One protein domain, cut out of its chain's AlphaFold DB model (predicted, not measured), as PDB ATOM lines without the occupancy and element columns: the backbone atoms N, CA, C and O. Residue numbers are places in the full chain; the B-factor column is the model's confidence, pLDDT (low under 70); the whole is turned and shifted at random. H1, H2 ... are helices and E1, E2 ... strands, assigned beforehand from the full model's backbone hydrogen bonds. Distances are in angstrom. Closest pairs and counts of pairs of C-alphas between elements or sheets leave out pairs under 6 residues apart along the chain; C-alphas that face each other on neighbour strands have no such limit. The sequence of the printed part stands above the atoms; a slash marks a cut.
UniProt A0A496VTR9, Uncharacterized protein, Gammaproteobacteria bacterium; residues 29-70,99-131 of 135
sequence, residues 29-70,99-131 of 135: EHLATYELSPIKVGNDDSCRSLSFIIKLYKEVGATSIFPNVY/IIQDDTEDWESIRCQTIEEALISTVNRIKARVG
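What this domain is: This is residues 29 to 70 and 99 to 131 of the 135 residues of an uncharacterized protein of Gammaproteobacteria bacterium (UniProt A0A496VTR9). A long, strongly twisted sheet built on the long strand E3 has one helix, H1, slantwise over one face, and its other face bare of helices. The 75 printed residues hold strands E1 to E5, then H1: mixed, with E1 to E4 in an antiparallel branched sheet. The rod spans 50 by 20 by 20 A, only just compact, close to loose, with radius of gyration of the C-alphas 13.4 A.

How they stand to each other: Start at E1, residues 29 to 35, antiparallel to E3, residues 48 to 59; N 31 and O 56 are 2.9 A apart, within hydrogen-bond range. E2, residues 39 to 41, and E4, residues 65 to 70, each form a hairpin with E3, with N 39 to O 50 at 2.8 A and N 55 to O 68 at 2.9 A, within range. E2, E3 and E4 are a meander, each strand the antiparallel neighbour of the one before. E5, residues 99 to 101, pairs with no named strand but touches E4, closest C-alphas Tyr 70 and Gln 101, 4.3 A. H1, residues 115 to 130, is on the sheet at a height of 6.2 A; every O i to N i+4 pair is within range.

Where its parts are: Find C-alpha 29 at (-54.059, 25.318, -17.119), where E1 begins; E3 runs 35.3 A, and H1 22.3 A to C-alpha 130 at (-30.100, 10.308, -21.143).

The domain as a whole: Residues 71 to 98 are cut out, a C-alpha gap of 6.1 A; the E5 to H1 link is long, and pLDDT is under 70 at residues 44 to 46 and 104.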
ATOM      1  N   GLU A  29     -53.942  25.556 -18.549       90.50
ATOM      2  CA  GLU A  29     -54.059  25.318 -17.119       90.50
ATOM      3  C   GLU A  29     -52.933  24.388 -16.662       90.50
ATOM      4  O   GLU A  29     -52.680  23.346 -17.269       90.50
ATOM      5  N   HIS A  30     -52.256  24.755 -15.576       92.88
ATOM      6  CA  HIS A  30     -51.309  23.873 -14.901       92.88
ATOM      7  C   HIS A  30     -52.070  22.886 -14.014       92.88
ATOM      8  O   HIS A  30     -52.768  23.300 -13.091       92.88
ATOM      9  N   LEU A  31     -51.896  21.589 -14.266       92.50
ATOM     10  CA  LEU A  31     -52.590  20.534 -13.531       92.50
ATOM     11  C   LEU A  31     -51.804  20.062 -12.310       92.50
ATOM     12  O   LEU A  31     -52.349  19.960 -11.215       92.50
ATOM     13  N   ALA A  32     -50.529  19.724 -12.507       92.19
ATOM     14  CA  ALA A  32     -49.714  19.096 -11.477       92.19
ATOM     15  C   ALA A  32     -48.220  19.205 -11.787       92.19
ATOM     16  O   ALA A  32     -47.803  19.277 -12.944       92.19
ATOM     17  N   THR A  33     -47.413  19.155 -10.731       96.19
ATOM     18  CA  THR A  33     -45.954  19.071 -10.806       96.19
ATOM     19  C   THR A  33     -45.494  17.780 -10.138       96.19
ATOM     20  O   THR A  33     -45.899  17.485  -9.018       96.19
ATOM     21  N   TYR A  34     -44.621  17.044 -10.819       95.56
ATOM     22  CA  TYR A  34     -44.005  15.814 -10.337       95.56
ATOM     23  C   TYR A  34     -42.494  15.974 -10.335       95.56
ATOM     24  O   TYR A  34     -41.914  16.446 -11.310       95.56
ATOM     25  N   GLU A  35     -41.848  15.552  -9.256       95.06
ATOM     26  CA  GLU A  35     -40.394  15.444  -9.204       95.06
ATOM     27  C   GLU A  35     -39.997  13.980  -9.343       95.06
ATOM     28  O   GLU A  35     -40.511  13.118  -8.630       95.06
ATOM     29  N   LEU A  36     -39.100  13.698 -10.284       91.75
ATOM     30  CA  LEU A  36     -38.565  12.356 -10.460       91.75
ATOM     31  C   LEU A  36     -37.426  12.107  -9.476       91.75
ATOM     32  O   LEU A  36     -36.601  12.988  -9.218       91.75
ATOM     33  N   SER A  37     -37.334  10.863  -9.005       90.06
ATOM     34  CA  SER A  37     -36.128  10.372  -8.344       90.06
ATOM     35  C   SER A  37     -34.905  10.576  -9.250       90.06
ATOM     36  O   SER A  37     -35.033  10.449 -10.473       90.06
ATOM     37  N   PRO A  38     -33.720  10.878  -8.683       89.75
ATOM     38  CA  PRO A  38     -32.514  11.079  -9.475       89.75
ATOM     39  C   PRO A  38     -32.211   9.881 -10.385       89.75
ATOM     40  O   PRO A  38     -32.203   8.736  -9.934       89.75
ATOM     41  N   ILE A  39     -31.953  10.156 -11.664       88.25
ATOM     42  CA  ILE A  39     -31.587   9.162 -12.675       88.25
ATOM     43  C   ILE A  39     -30.064   9.136 -12.785       88.25
ATOM     44  O   ILE A  39     -29.445  10.164 -13.066       88.25
ATOM     45  N   LYS A  40     -29.462   7.964 -12.573       86.88
ATOM     46  CA  LYS A  40     -28.025   7.748 -12.754       86.88
ATOM     47  C   LYS A  40     -27.690   7.590 -14.236       86.88
ATOM     48  O   LYS A  40     -28.336   6.828 -14.952       86.88
ATOM     49  N   VAL A  41     -26.684   8.329 -14.684       84.50
ATOM     50  CA  VAL A  41     -26.247   8.395 -16.081       84.50
ATOM     51  C   VAL A  41     -24.728   8.277 -16.130       84.50
ATOM     52  O   VAL A  41     -24.042   8.974 -15.384       84.50
ATOM     53  N   GLY A  42     -24.207   7.452 -17.037       73.69
ATOM     54  CA  GLY A  42     -22.769   7.203 -17.195       73.69
ATOM     55  C   GLY A  42     -22.267   5.979 -16.421       73.69
ATOM     56  O   GLY A  42     -22.924   5.508 -15.499       73.69
ATOM     57  N   ASN A  43     -21.099   5.474 -16.816       74.44
ATOM     58  CA  ASN A  43     -20.485   4.270 -16.239       74.44
ATOM     59  C   ASN A  43     -19.773   4.595 -14.915       74.44
ATOM     60  O   ASN A  43     -19.478   5.766 -14.680       74.44
ATOM     61  N   ASP A  44     -19.469   3.576 -14.104       68.44
ATOM     62  CA  ASP A  44     -18.969   3.652 -12.716       68.44
ATOM     63  C   ASP A  44     -18.047   4.845 -12.386       68.44
ATOM     64  O   ASP A  44     -18.301   5.560 -11.417       68.44
ATOM     65  N   ASP A  45     -17.047   5.144 -13.219       66.44
ATOM     66  CA  ASP A  45     -16.075   6.226 -12.972       66.44
ATOM     67  C   ASP A  45     -16.585   7.656 -13.281       66.44
ATOM     68  O   ASP A  45     -15.941   8.646 -12.937       66.44
ATOM     69  N   SER A  46     -17.738   7.794 -13.940       66.81
ATOM     70  CA  SER A  46     -18.324   9.070 -14.402       66.81
ATOM     71  C   SER A  46     -19.824   9.196 -14.112       66.81
ATOM     72  O   SER A  46     -20.515  10.021 -14.719       66.81
ATOM     73  N   CYS A  47     -20.338   8.376 -13.191       76.94
ATOM     74  CA  CYS A  47     -21.755   8.334 -12.868       76.94
ATOM     75  C   CYS A  47     -22.229   9.691 -12.323       76.94
ATOM     76  O   CYS A  47     -21.813  10.144 -11.254       76.94
ATOM     77  N   ARG A  48     -23.134  10.342 -13.056       82.50
ATOM     78  CA  ARG A  48     -23.816  11.570 -12.633       82.50
ATOM     79  C   ARG A  48     -25.276  11.276 -12.325       82.50
ATOM     80  O   ARG A  48     -25.924  10.506 -13.026       82.50
ATOM     81  N   SER A  49     -25.806  11.925 -11.295       86.94
ATOM     82  CA  SER A  49     -27.233  11.869 -10.972       86.94
ATOM     83  C   SER A  49     -27.936  13.091 -11.552       86.94
ATOM     84  O   SER A  49     -27.567  14.220 -11.239       86.94
ATOM     85  N   LEU A  50     -28.937  12.872 -12.403       89.19
ATOM     86  CA  LEU A  50     -29.762  13.928 -12.984       89.19
ATOM     87  C   LEU A  50     -31.140  13.947 -12.323       89.19
ATOM     88  O   LEU A  50     -31.799  12.914 -12.224       89.19
ATOM     89  N   SER A  51     -31.603  15.126 -11.914       91.88
ATOM     90  CA  SER A  51     -32.927  15.313 -11.316       91.88
ATOM     91  C   SER A  51     -33.846  16.071 -12.267       91.88
ATOM     92  O   SER A  51     -33.450  17.083 -12.845       91.88
ATOM     93  N   PHE A  52     -35.087  15.605 -12.405       93.62
ATOM     94  CA  PHE A  52     -36.058  16.161 -13.345       93.62
ATOM     95  C   PHE A  52     -37.368  16.536 -12.654       93.62
ATOM     96  O   PHE A  52     -37.785  15.904 -11.684       93.62
ATOM     97  N   ILE A  53     -38.028  17.555 -13.196       95.38
ATOM     98  CA  ILE A  53     -39.368  17.998 -12.829       95.38
ATOM     99  C   ILE A  53     -40.245  17.867 -14.071       95.38
ATOM    100  O   ILE A  53     -39.891  18.377 -15.132       95.38
ATOM    101  N   ILE A  54     -41.400  17.232 -13.937       95.38
ATOM    102  CA  ILE A  54     -42.422  17.165 -14.979       95.38
ATOM    103  C   ILE A  54     -43.590  18.038 -14.536       95.38
ATOM    104  O   ILE A  54     -44.194  17.791 -13.493       95.38
ATOM    105  N   LYS A  55     -43.925  19.054 -15.328       94.88
ATOM    106  CA  LYS A  55     -45.147  19.843 -15.143       94.88
ATOM    107  C   LYS A  55     -46.165  19.435 -16.189       94.88
ATOM    108  O   LYS A  55     -45.844  19.415 -17.372       94.88
ATOM    109  N   LEU A  56     -47.375  19.120 -15.756       94.25
ATOM    110  CA  LEU A  56     -48.470  18.757 -16.644       94.25
ATOM    111  C   LEU A  56     -49.368  19.960 -16.878       94.25
ATOM    112  O   LEU A  56     -49.773  20.640 -15.931       94.25
ATOM    113  N   TYR A  57     -49.705  20.176 -18.140       93.44
ATOM    114  CA  TYR A  57     -50.585  21.245 -18.570       93.44
ATOM    115  C   TYR A  57     -51.734  20.693 -19.395       93.44
ATOM    116  O   TYR A  57     -51.640  19.631 -20.010       93.44
ATOM    117  N   LYS A  58     -52.827  21.443 -19.414       91.94
ATOM    118  CA  LYS A  58     -54.021  21.140 -20.185       91.94
ATOM    119  C   LYS A  58     -54.520  22.412 -20.835       91.94
ATOM    120  O   LYS A  58     -54.600  23.451 -20.195       91.94
ATOM    121  N   GLU A  59     -54.864  22.342 -22.109       87.25
ATOM    122  CA  GLU A  59     -55.508  23.463 -22.785       87.25
ATOM    123  C   GLU A  59     -56.931  23.669 -22.249       87.25
ATOM    124  O   GLU A  59     -57.700  22.716 -22.080       87.25
ATOM    125  N   VAL A  60     -57.291  24.923 -21.981       84.38
ATOM    126  CA  VAL A  60     -58.621  25.278 -21.484       84.38
ATOM    127  C   VAL A  60     -59.664  24.943 -22.548       84.38
ATOM    128  O   VAL A  60     -59.661  25.499 -23.640       84.38
ATOM    129  N   GLY A  61     -60.574  24.025 -22.216       83.56
ATOM    130  CA  GLY A  61     -61.599  23.523 -23.137       83.56
ATOM    131  C   GLY A  61     -61.214  22.252 -23.902       83.56
ATOM    132  O   GLY A  61     -62.086  21.646 -24.517       83.56
ATOM    133  N   ALA A  62     -59.962  21.794 -23.815       85.00
ATOM    134  CA  ALA A  62     -59.544  20.491 -24.330       85.00
ATOM    135  C   ALA A  62     -59.602  19.411 -23.236       85.00
ATOM    136  O   ALA A  62     -59.742  19.708 -22.051       85.00
ATOM    137  N   THR A  63     -59.474  18.138 -23.616       87.31
ATOM    138  CA  THR A  63     -59.310  17.015 -22.670       87.31
ATOM    139  C   THR A  63     -57.869  16.532 -22.566       87.31
ATOM    140  O   THR A  63     -57.500  15.944 -21.556       87.31
ATOM    141  N   SER A  64     -57.056  16.803 -23.584       90.06
ATOM    142  CA  SER A  64     -55.679  16.332 -23.671       90.06
ATOM    143  C   SER A  64     -54.738  17.098 -22.749       90.06
ATOM    144  O   SER A  64     -54.834  18.319 -22.599       90.06
ATOM    145  N   ILE A  65     -53.782  16.358 -22.209       92.25
ATOM    146  CA  ILE A  65     -52.743  16.809 -21.295       92.25
ATOM    147  C   ILE A  65     -51.414  16.754 -22.044       92.25
ATOM    148  O   ILE A  65     -51.214  15.855 -22.854       92.25
ATOM    149  N   PHE A  66     -50.500  17.675 -21.771       93.06
ATOM    150  CA  PHE A  66     -49.131  17.589 -22.271       93.06
ATOM    151  C   PHE A  66     -48.113  17.852 -21.149       93.06
ATOM    152  O   PHE A  66     -48.365  18.673 -20.256       93.06
ATOM    153  N   PRO A  67     -46.980  17.135 -21.155       94.06
ATOM    154  CA  PRO A  67     -45.914  17.297 -20.178       94.06
ATOM    155  C   PRO A  67     -44.847  18.295 -20.650       94.06
ATOM    156  O   PRO A  67     -44.358  18.199 -21.767       94.06
ATOM    157  N   ASN A  68     -44.393  19.175 -19.757       92.81
ATOM    158  CA  ASN A  68     -43.136  19.911 -19.916       92.81
ATOM    159  C   ASN A  68     -42.103  19.390 -18.925       92.81
ATOM    160  O   ASN A  68     -42.366  19.303 -17.721       92.81
ATOM    161  N   VAL A  69     -40.907  19.107 -19.431       94.00
ATOM    162  CA  VAL A  69     -39.799  18.577 -18.639       94.00
ATOM    163  C   VAL A  69     -38.800  19.679 -18.331       94.00
ATOM    164  O   VAL A  69     -38.377  20.435 -19.206       94.00
ATOM    165  N   TYR A  70     -38.386  19.726 -17.074       93.75
ATOM    166  CA  TYR A  70     -37.314  20.579 -16.597       93.75
ATOM    167  C   TYR A  70     -36.247  19.727 -15.923       93.75
ATOM    168  O   TYR A  70     -36.562  18.745 -15.250       93.75
ATOM    169  N   ILE A  99     -33.393  25.683 -12.674       88.94
ATOM    170  CA  ILE A  99     -34.419  24.854 -13.311       88.94
ATOM    171  C   ILE A  99     -34.397  25.184 -14.798       88.94
ATOM    172  O   ILE A  99     -34.866  26.241 -15.218       88.94
ATOM    173  N   ILE A 100     -33.833  24.281 -15.586       89.44
ATOM    174  CA  ILE A 100     -33.653  24.457 -17.024       89.44
ATOM    175  C   ILE A 100     -34.768  23.702 -17.729       89.44
ATOM    176  O   ILE A 100     -34.982  22.525 -17.449       89.44
ATOM    177  N   GLN A 101     -35.492  24.362 -18.633       89.94
ATOM    178  CA  GLN A 101     -36.407  23.644 -19.513       89.94
ATOM    179  C   GLN A 101     -35.586  22.728 -20.415       89.94
ATOM    180  O   GLN A 101     -34.693  23.174 -21.128       89.94
ATOM    181  N   ASP A 102     -35.874  21.440 -20.327       84.38
ATOM    182  CA  ASP A 102     -35.005  20.396 -20.846       84.38
ATOM    183  C   ASP A 102     -35.608  19.686 -22.066       84.38
ATOM    184  O   ASP A 102     -34.894  19.026 -22.817       84.38
ATOM    185  N   ASP A 103     -36.910  19.865 -22.290       73.81
ATOM    186  CA  ASP A 103     -37.611  19.418 -23.488       73.81
ATOM    187  C   ASP A 103     -38.185  20.628 -24.249       73.81
ATOM    188  O   ASP A 103     -38.751  21.553 -23.651       73.81
ATOM    189  N   THR A 104     -37.991  20.632 -25.567       69.62
ATOM    190  CA  THR A 104     -38.509  21.653 -26.497       69.62
ATOM    191  C   THR A 104     -39.383  21.031 -27.585       69.62
ATOM    192  O   THR A 104     -39.640  21.670 -28.603       69.62
ATOM    193  N   GLU A 105     -39.827  19.786 -27.385       77.12
ATOM    194  CA  GLU A 105     -40.739  19.111 -28.299       77.12
ATOM    195  C   GLU A 105     -42.051  19.876 -28.490       77.12
ATOM    196  O   GLU A 105     -42.520  20.620 -27.621       77.12
ATOM    197  N   ASP A 106     -42.638  19.678 -29.669       83.06
ATOM    198  CA  ASP A 106     -43.935  20.239 -29.999       83.06
ATOM    199  C   ASP A 106     -45.001  19.616 -29.097       83.06
ATOM    200  O   ASP A 106     -45.169  18.391 -29.075       83.06
ATOM    201  N   TRP A 107     -45.743  20.456 -28.376       80.06
ATOM    202  CA  TRP A 107     -46.763  20.011 -27.433       80.06
ATOM    203  C   TRP A 107     -47.825  19.141 -28.115       80.06
ATOM    204  O   TRP A 107     -48.414  18.292 -27.447       80.06
ATOM    205  N   GLU A 108     -48.066  19.321 -29.422       83.75
ATOM    206  CA  GLU A 108     -48.999  18.505 -30.211       83.75
ATOM    207  C   GLU A 108     -48.570  17.037 -30.266       83.75
ATOM    208  O   GLU A 108     -49.397  16.140 -30.085       83.75
ATOM    209  N   SER A 109     -47.272  16.787 -30.446       87.56
ATOM    210  CA  SER A 109     -46.706  15.439 -30.582       87.56
ATOM    211  C   SER A 109     -46.678  14.634 -29.281       87.56
ATOM    212  O   SER A 109     -46.585  13.407 -29.319       87.56
ATOM    213  N   ILE A 110     -46.804  15.305 -28.136       90.31
ATOM    214  CA  ILE A 110     -46.690  14.709 -26.798       90.31
ATOM    215  C   ILE A 110     -48.002  14.767 -26.005       90.31
ATOM    216  O   ILE A 110     -47.998  14.619 -24.780       90.31
ATOM    217  N   ARG A 111     -49.134  15.002 -26.684       91.38
ATOM    218  CA  ARG A 111     -50.456  14.981 -26.048       91.38
ATOM    219  C   ARG A 111     -50.817  13.573 -25.584       91.38
ATOM    220  O   ARG A 111     -50.733  12.607 -26.333       91.38
ATOM    221  N   CYS A 112     -51.325  13.496 -24.364       92.56
ATOM    222  CA  CYS A 112     -51.834  12.283 -23.739       92.56
ATOM    223  C   CYS A 112     -53.271  12.506 -23.262       92.56
ATOM    224  O   CYS A 112     -53.701  13.640 -23.033       92.56
ATOM    225  N   GLN A 113     -54.027  11.423 -23.089       93.19
ATOM    226  CA  GLN A 113     -55.401  11.503 -22.579       93.19
ATOM    227  C   GLN A 113     -55.454  11.425 -21.055       93.19
ATOM    228  O   GLN A 113     -56.421  11.875 -20.441       93.19
ATOM    229  N   THR A 114     -54.417  10.864 -20.432       94.06
ATOM    230  CA  THR A 114     -54.357  10.681 -18.980       94.06
ATOM    231  C   THR A 114     -53.031  11.163 -18.401       94.06
ATOM    232  O   THR A 114     -52.010  11.228 -19.085       94.06
ATOM    233  N   ILE A 115     -53.051  11.491 -17.107       94.00
ATOM    234  CA  ILE A 115     -51.851  11.858 -16.341       94.00
ATOM    235  C   ILE A 115     -50.850  10.698 -16.317       94.00
ATOM    236  O   ILE A 115     -49.656  10.917 -16.490       94.00
ATOM    237  N   GLU A 116     -51.330   9.471 -16.116       95.06
ATOM    238  CA  GLU A 116     -50.486   8.276 -16.045       95.06
ATOM    239  C   GLU A 116     -49.739   8.036 -17.361       95.06
ATOM    240  O   GLU A 116     -48.520   7.882 -17.363       95.06
ATOM    241  N   GLU A 117     -50.450   8.104 -18.488       95.06
ATOM    242  CA  GLU A 117     -49.861   8.004 -19.822       95.06
ATOM    243  C   GLU A 117     -48.817   9.105 -20.065       95.06
ATOM    244  O   GLU A 117     -47.714   8.816 -20.536       95.06
ATOM    245  N   ALA A 118     -49.125  10.351 -19.685       94.00
ATOM    246  CA  ALA A 118     -48.195  11.471 -19.804       94.00
ATOM    247  C   ALA A 118     -46.914  11.232 -18.994       94.00
ATOM    248  O   ALA A 118     -45.814  11.470 -19.488       94.00
ATOM    249  N   LEU A 119     -47.030  10.722 -17.767       94.62
ATOM    250  CA  LEU A 119     -45.876  10.442 -16.916       94.62
ATOM    251  C   LEU A 119     -45.042   9.275 -17.446       94.62
ATOM    252  O   LEU A 119     -43.827   9.417 -17.571       94.62
ATOM    253  N   ILE A 120     -45.667   8.145 -17.787       94.38
ATOM    254  CA  ILE A 120     -44.962   6.954 -18.283       94.38
ATOM    255  C   ILE A 120     -44.220   7.274 -19.584       94.38
ATOM    256  O   ILE A 120     -43.025   6.990 -19.698       94.38
ATOM    257  N   SER A 121     -44.902   7.899 -20.549       93.44
ATOM    258  CA  SER A 121     -44.296   8.277 -21.831       93.44
ATOM    259  C   SER A 121     -43.122   9.240 -21.640       93.44
ATOM    260  O   SER A 121     -42.044   9.012 -22.191       93.44
ATOM    261  N   THR A 122     -43.285  10.255 -20.789       93.56
ATOM    262  CA  THR A 122     -42.237  11.239 -20.491       93.56
ATOM    263  C   THR A 122     -41.036  10.604 -19.802       93.56
ATOM    264  O   THR A 122     -39.900  10.850 -20.199       93.56
ATOM    265  N   VAL A 123     -41.252   9.755 -18.794       92.00
ATOM    266  CA  VAL A 123     -40.162   9.065 -18.087       92.00
ATOM    267  C   VAL A 123     -39.389   8.164 -19.047       92.00
ATOM    268  O   VAL A 123     -38.160   8.194 -19.049       92.00
ATOM    269  N   ASN A 124     -40.087   7.402 -19.890       91.25
ATOM    270  CA  ASN A 124     -39.446   6.549 -20.887       91.25
ATOM    271  C   ASN A 124     -38.630   7.372 -21.890       91.25
ATOM    272  O   ASN A 124     -37.491   7.009 -22.184       91.25
ATOM    273  N   ARG A 125     -39.159   8.514 -22.346       90.88
ATOM    274  CA  ARG A 125     -38.444   9.446 -23.229       90.88
ATOM    275  C   ARG A 125     -37.185  10.007 -22.570       90.88
ATOM    276  O   ARG A 125     -36.114   9.977 -23.174       90.88
ATOM    277  N   ILE A 126     -37.284  10.452 -21.315       90.94
ATOM    278  CA  ILE A 126     -36.132  10.941 -20.547       90.94
ATOM    279  C   ILE A 126     -35.066   9.848 -20.461       90.94
ATOM    280  O   ILE A 126     -33.924  10.111 -20.831       90.94
ATOM    281  N   LYS A 127     -35.435   8.634 -20.028       88.31
ATOM    282  CA  LYS A 127     -34.515   7.492 -19.887       88.31
ATOM    283  C   LYS A 127     -33.830   7.132 -21.207       88.31
ATOM    284  O   LYS A 127     -32.612   6.968 -21.231       88.31
ATOM    285  N   ALA A 128     -34.594   7.065 -22.298       87.19
ATOM    286  CA  ALA A 128     -34.071   6.764 -23.627       87.19
ATOM    287  C   ALA A 128     -33.047   7.807 -24.099       87.19
ATOM    288  O   ALA A 128     -32.027   7.455 -24.682       87.19
ATOM    289  N   ARG A 129     -33.292   9.091 -23.814       86.94
ATOM    290  CA  ARG A 129     -32.401  10.185 -24.219       86.94
ATOM    291  C   ARG A 129     -31.142  10.281 -23.359       86.94
ATOM    292  O   ARG A 129     -30.075  10.570 -23.889       86.94
ATOM    293  N   VAL A 130     -31.256  10.118 -22.038       84.44
ATOM    294  CA  VAL A 130     -30.100  10.308 -21.143       84.44
ATOM    295  C   VAL A 130     -29.144   9.119 -21.137       84.44
ATOM    296  O   VAL A 130     -27.997   9.313 -20.751       84.44
ATOM    297  N   GLY A 131     -29.585   7.934 -21.575       71.88
ATOM    298  CA  GLY A 131     -28.793   6.708 -21.507       71.88
ATOM    299  C   GLY A 131     -28.578   6.293 -20.053       71.88
ATOM    300  O   GLY A 131     -27.573   6.645 -19.439       71.88
TER     301      GLY A 131